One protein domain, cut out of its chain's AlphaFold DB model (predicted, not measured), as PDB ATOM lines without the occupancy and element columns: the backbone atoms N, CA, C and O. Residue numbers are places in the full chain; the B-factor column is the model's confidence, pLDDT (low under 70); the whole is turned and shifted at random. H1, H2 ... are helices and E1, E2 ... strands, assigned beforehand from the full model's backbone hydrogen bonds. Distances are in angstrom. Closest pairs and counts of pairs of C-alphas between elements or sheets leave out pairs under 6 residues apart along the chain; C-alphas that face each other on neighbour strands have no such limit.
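AT A GLANCE: This is residues 53 to 117 and 344 to 364 of the 364 residues of an uncharacterized protein of Vulcanisaeta sp (UniProt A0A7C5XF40). A strongly twisted antiparallel sheet of five strands makes one end of a rod, and a helical hairpin of H1 and H2 makes the other. H1 begins over E1 and E3 and runs out past the sheet, H2 folds back beside it, and residues 87 to 92 stick out at the tip. There are 86 printed residues, with two named helices and five named strands in the order E1 E2 H1 H2 E3 E4 E5, of mixed class. The whole is only just extended, close to loose, with a radius of gyration of the C-alphas of 18.1 A, and spans 62 by 25 by 17 A.

HOW THE PARTS SIT: In the branched sheet, E1, residues 53 to 62, has three antiparallel neighbours. On one side is E3, residues 106 to 116, with N 57 and O 111 2.9 A apart. On the other side are E5, residues 354 to 361, with N 56 and O 357 2.8 A apart, and E2, residues 65 to 67, in a hairpin with E1, with N 62 and O 65 2.8 A apart. E4, residues 346 to 351, forms an antiparallel hairpin with E5, with N 349 and O 356 2.9 A apart. H1, residues 69 to 87, is on the sheet at a height of 12.2 A; its closest C-alpha pair with E1 is Val 69 and His 59, 5.5 A. H1 touches H2, residues 94 to 100, with residues 79 to 86 alone, closest at the C-alphas of Arg 79 and Leu 100, 6.3 A; they run opposite ways at a shallow tilt of 23 degrees. H2 is not on the sheet. In H1 and H2 every O i to N i+4 pair is within hydrogen-bond range.

IN THESE COORDINATES: E1 starts at C-alpha 53 (71.453, 50.400, 24.473) and is 29.0 A long; E3 is 32.7 A, H1 26.7 A and E5 22.4 A, ending at C-alpha 361 (72.658, 50.897, 18.550).

THE WHOLE: The C-alphas of Tyr 91 and Ile 364, 62.2 A apart, are the farthest. Residues 118 to 343 are not printed; C-alphas 117 and 344 are 14.7 A apart across the cut. No link printed whole is long. Residues 90, 91 and 364 have pLDDT under 70.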
ATOM      1  N   VAL A  53      72.565  51.295  24.165       87.06
ATOM      2  CA  VAL A  53      71.453  50.400  24.473       87.06
ATOM      3  C   VAL A  53      70.247  51.245  24.822       87.06
ATOM      4  O   VAL A  53      70.309  52.111  25.687       87.06
ATOM      5  N   ILE A  54      69.138  50.953  24.155       87.50
ATOM      6  CA  ILE A  54      67.818  51.419  24.550       87.50
ATOM      7  C   ILE A  54      67.135  50.244  25.243       87.50
ATOM      8  O   ILE A  54      66.828  49.234  24.603       87.50
ATOM      9  N   GLU A  55      66.923  50.356  26.546       87.19
ATOM     10  CA  GLU A  55      66.213  49.369  27.352       87.19
ATOM     11  C   GLU A  55      64.786  49.853  27.601       87.19
ATOM     12  O   GLU A  55      64.559  50.950  28.096       87.19
ATOM     13  N   LEU A  56      63.818  49.031  27.211       88.06
ATOM     14  CA  LEU A  56      62.407  49.229  27.490       88.06
ATOM     15  C   LEU A  56      61.964  48.132  28.451       88.06
ATOM     16  O   LEU A  56      61.938  46.954  28.081       88.06
ATOM     17  N   GLU A  57      61.611  48.521  29.666       87.25
ATOM     18  CA  GLU A  57      61.030  47.640  30.664       87.25
ATOM     19  C   GLU A  57      59.518  47.849  30.722       87.25
ATOM     20  O   GLU A  57      59.039  48.930  31.056       87.25
ATOM     21  N   GLU A  58      58.767  46.803  30.389       87.12
ATOM     22  CA  GLU A  58      57.308  46.809  30.363       87.12
ATOM     23  C   GLU A  58      56.762  45.888  31.460       87.12
ATOM     24  O   GLU A  58      57.156  44.723  31.565       87.12
ATOM     25  N   HIS A  59      55.812  46.378  32.244       86.19
ATOM     26  CA  HIS A  59      55.020  45.586  33.185       86.19
ATOM     27  C   HIS A  59      53.612  46.177  33.282       86.19
ATOM     28  O   HIS A  59      53.308  47.171  32.625       86.19
ATOM     29  N   CYS A  60      52.730  45.553  34.053       91.81
ATOM     30  CA  CYS A  60      51.431  46.142  34.348       91.81
ATOM     31  C   CYS A  60      51.132  46.101  35.830       91.81
ATOM     32  O   CYS A  60      51.589  45.195  36.522       91.81
ATOM     33  N   ILE A  61      50.305  47.039  36.266       91.19
ATOM     34  CA  ILE A  61      49.697  47.046  37.589       91.19
ATOM     35  C   ILE A  61      48.211  46.772  37.381       91.19
ATOM     36  O   ILE A  61      47.562  47.479  36.616       91.19
ATOM     37  N   CYS A  62      47.693  45.716  38.000       92.44
ATOM     38  CA  CYS A  62      46.281  45.354  37.976       92.44
ATOM     39  C   CYS A  62      45.771  45.272  39.415       92.44
ATOM     40  O   CYS A  62      46.287  44.441  40.164       92.44
ATOM     41  N   ASP A  63      44.806  46.113  39.799       90.81
ATOM     42  CA  ASP A  63      44.318  46.256  41.186       90.81
ATOM     43  C   ASP A  63      45.474  46.236  42.213       90.81
ATOM     44  O   ASP A  63      45.563  45.361  43.080       90.81
ATOM     45  N   ASP A  64      46.433  47.149  42.028       88.81
ATOM     46  CA  ASP A  64      47.637  47.328  42.856       88.81
ATOM     47  C   ASP A  64      48.638  46.154  42.878       88.81
ATOM     48  O   ASP A  64      49.599  46.157  43.652       88.81
ATOM     49  N   LYS A  65      48.478  45.148  42.008       91.06
ATOM     50  CA  LYS A  65      49.421  44.025  41.869       91.06
ATOM     51  C   LYS A  65      50.183  44.085  40.554       91.06
ATOM     52  O   LYS A  65      49.580  44.188  39.485       91.06
ATOM     53  N   GLU A  66      51.508  43.935  40.610       89.31
ATOM     54  CA  GLU A  66      52.301  43.771  39.391       89.31
ATOM     55  C   GLU A  66      51.971  42.430  38.711       89.31
ATOM     56  O   GLU A  66      52.051  41.361  39.324       89.31
ATOM     57  N   VAL A  67      51.640  42.472  37.422       89.06
ATOM     58  CA  VAL A  67      51.394  41.287  36.592       89.06
ATOM     59  C   VAL A  67      52.155  41.371  35.277       89.06
ATOM     60  O   VAL A  67      52.524  42.447  34.800       89.06
ATOM     61  N   ASP A  68      52.378  40.215  34.651       85.88
ATOM     62  CA  ASP A  68      53.106  40.179  33.393       85.88
ATOM     63  C   ASP A  68      52.291  40.725  32.213       85.88
ATOM     64  O   ASP A  68      51.060  40.649  32.163       85.88
ATOM     65  N   VAL A  69      53.006  41.225  31.203       85.19
ATOM     66  CA  VAL A  69      52.422  41.882  30.021       85.19
ATOM     67  C   VAL A  69      51.407  40.997  29.281       85.19
ATOM     68  O   VAL A  69      50.458  41.522  28.690       85.19
ATOM     69  N   LYS A  70      51.562  39.662  29.290       86.38
ATOM     70  CA  LYS A  70      50.619  38.752  28.612       86.38
ATOM     71  C   LYS A  70      49.302  38.668  29.381       86.38
ATOM     72  O   LYS A  70      48.249  38.797  28.762       86.38
ATOM     73  N   THR A  71      49.376  38.486  30.696       89.25
ATOM     74  CA  THR A  71      48.210  38.455  31.591       89.25
ATOM     75  C   THR A  71      47.472  39.793  31.572       89.25
ATOM     76  O   THR A  71      46.267  39.841  31.349       89.25
ATOM     77  N   CYS A  72      48.210  40.894  31.644       89.75
ATOM     78  CA  CYS A  72      47.673  42.240  31.485       89.75
ATOM     79  C   CYS A  72      46.958  42.454  30.142       89.75
ATOM     80  O   CYS A  72      45.833  42.942  30.093       89.75
ATOM     81  N   SER A  73      47.582  42.039  29.034       89.50
ATOM     82  CA  SER A  73      46.965  42.155  27.705       89.50
ATOM     83  C   SER A  73      45.686  41.320  27.587       89.50
ATOM     84  O   SER A  73      44.779  41.707  26.854       89.50
ATOM     85  N   TYR A  74      45.605  40.194  28.301       93.38
ATOM     86  CA  TYR A  74      44.383  39.403  28.405       93.38
ATOM     87  C   TYR A  74      43.282  40.162  29.158       93.38
ATOM     88  O   TYR A  74      42.192  40.294  28.604       93.38
ATOM     89  N   TYR A  75      43.562  40.702  30.350       93.44
ATOM     90  CA  TYR A  75      42.570  41.442  31.141       93.44
ATOM     91  C   TYR A  75      42.049  42.679  30.411       93.44
ATOM     92  O   TYR A  75      40.839  42.826  30.266       93.44
ATOM     93  N   ILE A  76      42.944  43.498  29.848       91.56
ATOM     94  CA  ILE A  76      42.563  44.690  29.071       91.56
ATOM     95  C   ILE A  76      41.656  44.303  27.896       91.56
ATOM     96  O   ILE A  76      40.616  44.922  27.682       91.56
ATOM     97  N   ARG A  77      42.019  43.257  27.139       93.94
ATOM     98  CA  ARG A  77      41.215  42.813  25.992       93.94
ATOM     99  C   ARG A  77      39.855  42.277  26.432       93.94
ATOM    100  O   ARG A  77      38.848  42.643  25.839       93.94
ATOM    101  N   ARG A  78      39.823  41.414  27.450       94.69
ATOM    102  CA  ARG A  78      38.585  40.786  27.922       94.69
ATOM    103  C   ARG A  78      37.617  41.819  28.494       94.69
ATOM    104  O   ARG A  78      36.424  41.729  28.227       94.69
ATOM    105  N   ARG A  79      38.127  42.811  29.225       93.31
ATOM    106  CA  ARG A  79      37.319  43.918  29.739       93.31
ATOM    107  C   ARG A  79      36.704  44.732  28.600       93.31
ATOM    108  O   ARG A  79      35.491  44.878  28.571       93.31
ATOM    109  N   ALA A  80      37.503  45.125  27.604       92.69
ATOM    110  CA  ALA A  80      37.012  45.849  26.426       92.69
ATOM    111  C   ALA A  80      35.971  45.050  25.612       92.69
ATOM    112  O   ALA A  80      35.031  45.622  25.064       92.69
ATOM    113  N   GLU A  81      36.118  43.723  25.520       94.19
ATOM    114  CA  GLU A  81      35.115  42.843  24.899       94.19
ATOM    115  C   GLU A  81      33.780  42.868  25.658       94.19
ATOM    116  O   GLU A  81      32.727  42.936  25.024       94.19
ATOM    117  N   LEU A  82      33.820  42.816  26.993       92.38
ATOM    118  CA  LEU A  82      32.629  42.825  27.846       92.38
ATOM    119  C   LEU A  82      31.963  44.204  27.905       92.38
ATOM    120  O   LEU A  82      30.745  44.277  27.796       92.38
ATOM    121  N   GLU A  83      32.734  45.291  27.993       90.62
ATOM    122  CA  GLU A  83      32.220  46.669  27.920       90.62
ATOM    123  C   GLU A  83      31.494  46.900  26.590       90.62
ATOM    124  O   GLU A  83      30.349  47.341  26.566       90.62
ATOM    125  N   LYS A  84      32.094  46.472  25.473       92.44
ATOM    126  CA  LYS A  84      31.464  46.549  24.149       92.44
ATOM    127  C   LYS A  84      30.220  45.666  24.016       92.44
ATOM    128  O   LYS A  84      29.324  45.981  23.233       92.44
ATOM    129  N   ALA A  85      30.180  44.525  24.702       88.44
ATOM    130  CA  ALA A  85      28.993  43.676  24.742       88.44
ATOM    131  C   ALA A  85      27.869  44.337  25.553       88.44
ATOM    132  O   ALA A  85      26.722  44.294  25.119       88.44
ATOM    133  N   LEU A  86      28.210  45.003  26.660       88.25
ATOM    134  CA  LEU A  86      27.277  45.756  27.495       88.25
ATOM    135  C   LEU A  86      26.689  46.962  26.750       88.25
ATOM    136  O   LEU A  86      25.483  47.162  26.783       88.25
ATOM    137  N   GLU A  87      27.510  47.715  26.009       86.88
ATOM    138  CA  GLU A  87      27.057  48.837  25.163       86.88
ATOM    139  C   GLU A  87      26.055  48.419  24.078       86.88
ATOM    140  O   GLU A  87      25.252  49.228  23.618       86.88
ATOM    141  N   ARG A  88      26.131  47.165  23.621       85.88
ATOM    142  CA  ARG A  88      25.261  46.606  22.574       85.88
ATOM    143  C   ARG A  88      24.035  45.893  23.127       85.88
ATOM    144  O   ARG A  88      23.209  45.449  22.334       85.88
ATOM    145  N   ALA A  89      23.953  45.710  24.439       80.62
ATOM    146  CA  ALA A  89      22.816  45.063  25.057       80.62
ATOM    147  C   ALA A  89      21.658  46.066  25.155       80.62
ATOM    148  O   ALA A  89      21.814  47.150  25.708       80.62
ATOM    149  N   ASP A  90      20.483  45.689  24.645       66.56
ATOM    150  CA  ASP A  90      19.268  46.519  24.708       66.56
ATOM    151  C   ASP A  90      18.748  46.708  26.153       66.56
ATOM    152  O   ASP A  90      17.889  47.554  26.408       66.56
ATOM    153  N   TYR A  91      19.256  45.924  27.114       68.19
ATOM    154  CA  TYR A  91      18.920  45.984  28.536       68.19
ATOM    155  C   TYR A  91      20.160  45.707  29.405       68.19
ATOM    156  O   TYR A  91      21.104  45.061  28.953       68.19
ATOM    157  N   TYR A  92      20.147  46.166  30.663       71.94
ATOM    158  CA  TYR A  92      21.205  45.941  31.660       71.94
ATOM    159  C   TYR A  92      21.461  44.432  31.875       71.94
ATOM    160  O   TYR A  92      20.697  43.761  32.569       71.94
ATOM    161  N   ASP A  93      22.522  43.881  31.277       82.12
ATOM    162  CA  ASP A  93      22.890  42.467  31.441       82.12
ATOM    163  C   ASP A  93      23.751  42.273  32.702       82.12
ATOM    164  O   ASP A  93      24.972  42.471  32.703       82.12
ATOM    165  N   GLU A  94      23.105  41.862  33.797       83.50
ATOM    166  CA  GLU A  94      23.759  41.583  35.083       83.50
ATOM    167  C   GLU A  94      24.868  40.526  34.984       83.50
ATOM    168  O   GLU A  94      25.818  40.561  35.769       83.50
ATOM    169  N   ARG A  95      24.812  39.599  34.016       85.44
ATOM    170  CA  ARG A  95      25.856  38.573  33.856       85.44
ATOM    171  C   ARG A  95      27.148  39.184  33.330       85.44
ATOM    172  O   ARG A  95      28.226  38.795  33.776       85.44
ATOM    173  N   ILE A  96      27.039  40.137  32.402       84.50
ATOM    174  CA  ILE A  96      28.193  40.862  31.858       84.50
ATOM    175  C   ILE A  96      28.821  41.731  32.951       84.50
ATOM    176  O   ILE A  96      30.043  41.724  33.097       84.50
ATOM    177  N   LEU A  97      28.005  42.402  33.770       85.94
ATOM    178  CA  LEU A  97      28.482  43.183  34.919       85.94
ATOM    179  C   LEU A  97      29.216  42.311  35.951       85.94
ATOM    180  O   LEU A  97      30.330  42.639  36.350       85.94
ATOM    181  N   GLN A  98      28.662  41.146  36.302       89.19
ATOM    182  CA  GLN A  98      29.326  40.195  37.203       89.19
ATOM    183  C   GLN A  98      30.642  39.635  36.645       89.19
ATOM    184  O   GLN A  98      31.512  39.233  37.417       89.19
ATOM    185  N   GLU A  99      30.792  39.528  35.321       90.00
ATOM    186  CA  GLU A  99      32.078  39.169  34.713       90.00
ATOM    187  C   GLU A  99      33.060  40.342  34.689       90.00
ATOM    188  O   GLU A  99      34.249  40.120  34.924       90.00
ATOM    189  N   LEU A 100      32.589  41.570  34.455       90.69
ATOM    190  CA  LEU A 100      33.417  42.778  34.509       90.69
ATOM    191  C   LEU A 100      34.023  42.987  35.899       90.69
ATOM    192  O   LEU A 100      35.220  43.258  35.989       90.69
ATOM    193  N   ASP A 101      33.246  42.770  36.962       89.50
ATOM    194  CA  ASP A 101      33.710  42.879  38.354       89.50
ATOM    195  C   ASP A 101      34.804  41.861  38.714       89.50
ATOM    196  O   ASP A 101      35.574  42.065  39.651       89.50
ATOM    197  N   LYS A 102      34.908  40.753  37.969       91.62
ATOM    198  CA  LYS A 102      35.952  39.731  38.172       91.62
ATOM    199  C   LYS A 102      37.257  40.059  37.451       91.62
ATOM    200  O   LYS A 102      38.242  39.345  37.645       91.62
ATOM    201  N   ILE A 103      37.267  41.069  36.580       91.75
ATOM    202  CA  ILE A 103      38.440  41.430  35.786       91.75
ATOM    203  C   ILE A 103      39.091  42.665  36.404       91.75
ATOM    204  O   ILE A 103      38.480  43.737  36.383       91.75
ATOM    205  N   PRO A 104      40.340  42.547  36.880       92.69
ATOM    206  CA  PRO A 104      41.019  43.666  37.508       92.69
ATOM    207  C   PRO A 104      41.238  44.803  36.508       92.69
ATOM    208  O   PRO A 104      41.395  44.577  35.298       92.69
ATOM    209  N   ILE A 105      41.267  46.033  37.011       91.38
ATOM    210  CA  ILE A 105      41.595  47.204  36.200       91.38
ATOM    211  C   ILE A 105      43.109  47.246  36.065       91.38
ATOM    212  O   ILE A 105      43.828  47.271  37.058       91.38
ATOM    213  N   CYS A 106      43.589  47.235  34.825       92.88
ATOM    214  CA  CYS A 106      45.004  47.111  34.520       92.88
ATOM    215  C   CYS A 106      45.549  48.347  33.811       92.88
ATOM    216  O   CYS A 106      45.011  48.759  32.783       92.88
ATOM    217  N   GLU A 107      46.691  48.838  34.276       90.12
ATOM    218  CA  GLU A 107      47.470  49.886  33.626       90.12
ATOM    219  C   GLU A 107      48.818  49.337  33.145       90.12
ATOM    220  O   GLU A 107      49.502  48.588  33.850       90.12
ATOM    221  N   LYS A 108      49.195  49.683  31.909       89.31
ATOM    222  CA  LYS A 108      50.495  49.326  31.331       89.31
ATOM    223  C   LYS A 108      51.532  50.355  31.747       89.31
ATOM    224  O   LYS A 108      51.429  51.517  31.372       89.31
ATOM    225  N   MET A 109      52.574  49.884  32.411       88.38
ATOM    226  CA  MET A 109      53.725  50.681  32.799       88.38
ATOM    227  C   MET A 109      54.888  50.390  31.854       88.38
ATOM    228  O   MET A 109      55.196  49.233  31.551       88.38
ATOM    229  N   SER A 110      55.562  51.445  31.401       87.94
ATOM    230  CA  SER A 110      56.777  51.323  30.601       87.94
ATOM    231  C   SER A 110      57.829  52.311  31.073       87.94
ATOM    232  O   SER A 110      57.570  53.515  31.074       87.94
ATOM    233  N   ASN A 111      59.016  51.818  31.411       87.62
ATOM    234  CA  ASN A 111      60.190  52.656  31.623       87.62
ATOM    235  C   ASN A 111      61.152  52.478  30.446       87.62
ATOM    236  O   ASN A 111      61.431  51.349  30.035       87.62
ATOM    237  N   LYS A 112      61.632  53.590  29.888       91.06
ATOM    238  CA  LYS A 112      62.595  53.594  28.790       91.06
ATOM    239  C   LYS A 112      63.863  54.291  29.249       91.06
ATOM    240  O   LYS A 112      63.838  55.478  29.555       91.06
ATOM    241  N   GLU A 113      64.969  53.572  29.174       87.50
ATOM    242  CA  GLU A 113      66.296  54.083  29.493       87.50
ATOM    243  C   GLU A 113      67.209  53.970  28.272       87.50
ATOM    244  O   GLU A 113      67.128  53.018  27.493       87.50
ATOM    245  N   GLU A 114      68.075  54.963  28.089       87.25
ATOM    246  CA  GLU A 114      69.131  54.948  27.079       87.25
ATOM    247  C   GLU A 114      70.473  55.142  27.776       87.25
ATOM    248  O   GLU A 114      70.656  56.093  28.534       87.25
ATOM    249  N   TYR A 115      71.403  54.224  27.537       84.38
ATOM    250  CA  TYR A 115      72.730  54.235  28.146       84.38
ATOM    251  C   TYR A 115      73.758  53.627  27.186       84.38
ATOM    252  O   TYR A 115      73.399  52.933  26.234       84.38
ATOM    253  N   PHE A 116      75.047  53.889  27.401       81.94
ATOM    254  CA  PHE A 116      76.101  53.260  26.600       81.94
ATOM    255  C   PHE A 116      76.120  51.747  26.821       81.94
ATOM    256  O   PHE A 116      76.002  51.262  27.948       81.94
ATOM    257  N   ALA A 117      76.247  50.987  25.737       77.19
ATOM    258  CA  ALA A 117      76.419  49.552  25.794       77.19
ATOM    259  C   ALA A 117      77.664  49.266  26.616       77.19
ATOM    260  O   ALA A 117      78.775  49.587  26.224       77.19
ATOM    261  N   ILE A 344      69.201  40.792  15.050       92.25
ATOM    262  CA  ILE A 344      70.428  40.552  15.829       92.25
ATOM    263  C   ILE A 344      70.561  41.590  16.945       92.25
ATOM    264  O   ILE A 344      70.818  41.238  18.088       92.25
ATOM    265  N   LEU A 345      70.330  42.864  16.631       92.12
ATOM    266  CA  LEU A 345      70.476  43.986  17.560       92.12
ATOM    267  C   LEU A 345      69.299  44.150  18.532       92.12
ATOM    268  O   LEU A 345      69.199  45.172  19.203       92.12
ATOM    269  N   ARG A 346      68.403  43.168  18.642       90.00
ATOM    270  CA  ARG A 346      67.291  43.214  19.590       90.00
ATOM    271  C   ARG A 346      67.278  41.963  20.449       90.00
ATOM    272  O   ARG A 346      67.331  40.846  19.943       90.00
ATOM    273  N   SER A 347      67.159  42.144  21.756       89.44
ATOM    274  CA  SER A 347      66.887  41.053  22.688       89.44
ATOM    275  C   SER A 347      65.631  41.354  23.493       89.44
ATOM    276  O   SER A 347      65.246  42.506  23.694       89.44
ATOM    277  N   ARG A 348      64.940  40.295  23.906       84.88
ATOM    278  CA  ARG A 348      63.746  40.384  24.739       84.88
ATOM    279  C   ARG A 348      63.824  39.275  25.769       84.88
ATOM    280  O   ARG A 348      63.943  38.110  25.393       84.88
ATOM    281  N   ASN A 349      63.788  39.637  27.042       84.69
ATOM    282  CA  ASN A 349      63.865  38.695  28.147       84.69
ATOM    283  C   ASN A 349      62.789  39.010  29.192       84.69
ATOM    284  O   ASN A 349      62.405  40.164  29.368       84.69
ATOM    285  N   ARG A 350      62.300  37.983  29.884       79.69
ATOM    286  CA  ARG A 350      61.395  38.139  31.026       79.69
ATOM    287  C   ARG A 350      62.205  38.115  32.319       79.69
ATOM    288  O   ARG A 350      63.066  37.254  32.485       79.69
ATOM    289  N   ARG A 351      61.927  39.046  33.227       76.88
ATOM    290  CA  ARG A 351      62.493  39.115  34.580       76.88
ATOM    291  C   ARG A 351      61.336  39.195  35.571       76.88
ATOM    292  O   ARG A 351      60.774  40.263  35.790       76.88
ATOM    293  N   GLY A 352      60.936  38.044  36.110       83.88
ATOM    294  CA  GLY A 352      59.690  37.937  36.871       83.88
ATOM    295  C   GLY A 352      58.489  38.312  35.997       83.88
ATOM    296  O   GLY A 352      58.301  37.740  34.922       83.88
ATOM    297  N   VAL A 353      57.712  39.298  36.445       84.06
ATOM    298  CA  VAL A 353      56.557  39.857  35.718       84.06
ATOM    299  C   VAL A 353      56.947  40.918  34.681       84.06
ATOM    300  O   VAL A 353      56.183  41.198  33.760       84.06
ATOM    301  N   ARG A 354      58.161  41.469  34.769       83.69
ATOM    302  CA  ARG A 354      58.653  42.496  33.849       83.69
ATOM    303  C   ARG A 354      59.176  41.881  32.561       83.69
ATOM    304  O   ARG A 354      59.816  40.823  32.533       83.69
ATOM    305  N   LEU A 355      58.928  42.578  31.470       84.69
ATOM    306  CA  LEU A 355      59.435  42.267  30.153       84.69
ATOM    307  C   LEU A 355      60.470  43.318  29.765       84.69
ATOM    308  O   LEU A 355      60.130  44.464  29.505       84.69
ATOM    309  N   VAL A 356      61.724  42.898  29.662       84.81
ATOM    310  CA  VAL A 356      62.835  43.775  29.296       84.81
ATOM    311  C   VAL A 356      63.179  43.560  27.828       84.81
ATOM    312  O   VAL A 356      63.608  42.474  27.424       84.81
ATOM    313  N   THR A 357      62.994  44.595  27.016       87.44
ATOM    314  CA  THR A 357      63.425  44.643  25.618       87.44
ATOM    315  C   THR A 357      64.648  45.540  25.503       87.44
ATOM    316  O   THR A 357      64.573  46.711  25.844       87.44
ATOM    317  N   ARG A 358      65.754  45.023  24.966       88.56
ATOM    318  CA  ARG A 358      66.947  45.821  24.654       88.56
ATOM    319  C   ARG A 358      67.101  45.970  23.152       88.56
ATOM    320  O   ARG A 358      67.051  44.974  22.423       88.56
ATOM    321  N   GLU A 359      67.308  47.194  22.697       91.31
ATOM    322  CA  GLU A 359      67.715  47.520  21.336       91.31
ATOM    323  C   GLU A 359      69.127  48.107  21.359       91.31
ATOM    324  O   GLU A 359      69.373  49.139  21.976       91.31
ATOM    325  N   TYR A 360      70.049  47.438  20.677       90.81
ATOM    326  CA  TYR A 360      71.438  47.855  20.559       90.81
ATOM    327  C   TYR A 360      71.605  48.783  19.351       90.81
ATOM    328  O   TYR A 360      71.084  48.523  18.261       90.81
ATOM    329  N   LYS A 361      72.344  49.870  19.544       89.75
ATOM    330  CA  LYS A 361      72.658  50.897  18.550       89.75
ATOM    331  C   LYS A 361      74.178  50.948  18.381       89.75
ATOM    332  O   LYS A 361      74.831  51.666  19.135       89.75
ATOM    333  N   PRO A 362      74.731  50.179  17.429       87.19
ATOM    334  CA  PRO A 362      76.141  50.269  17.077       87.19
ATOM    335  C   PRO A 362      76.504  51.706  16.700       87.19
ATOM    336  O   PRO A 362      75.734  52.354  15.984       87.19
ATOM    337  N   ALA A 363      77.651  52.193  17.156       79.06
ATOM    338  CA  ALA A 363      78.279  53.376  16.603       79.06
ATOM    339  C   ALA A 363      78.712  53.070  15.161       79.06
ATOM    340  O   ALA A 363      79.221  51.985  14.862       79.06
ATOM    341  N   ILE A 364      78.393  53.993  14.253       63.75
ATOM    342  CA  ILE A 364      78.599  53.864  12.806       63.75
ATOM    343  C   ILE A 364      79.643  54.874  12.378       63.75
ATOM    344  O   ILE A 364      79.487  56.045  12.794       63.75
TER     345      ILE A 364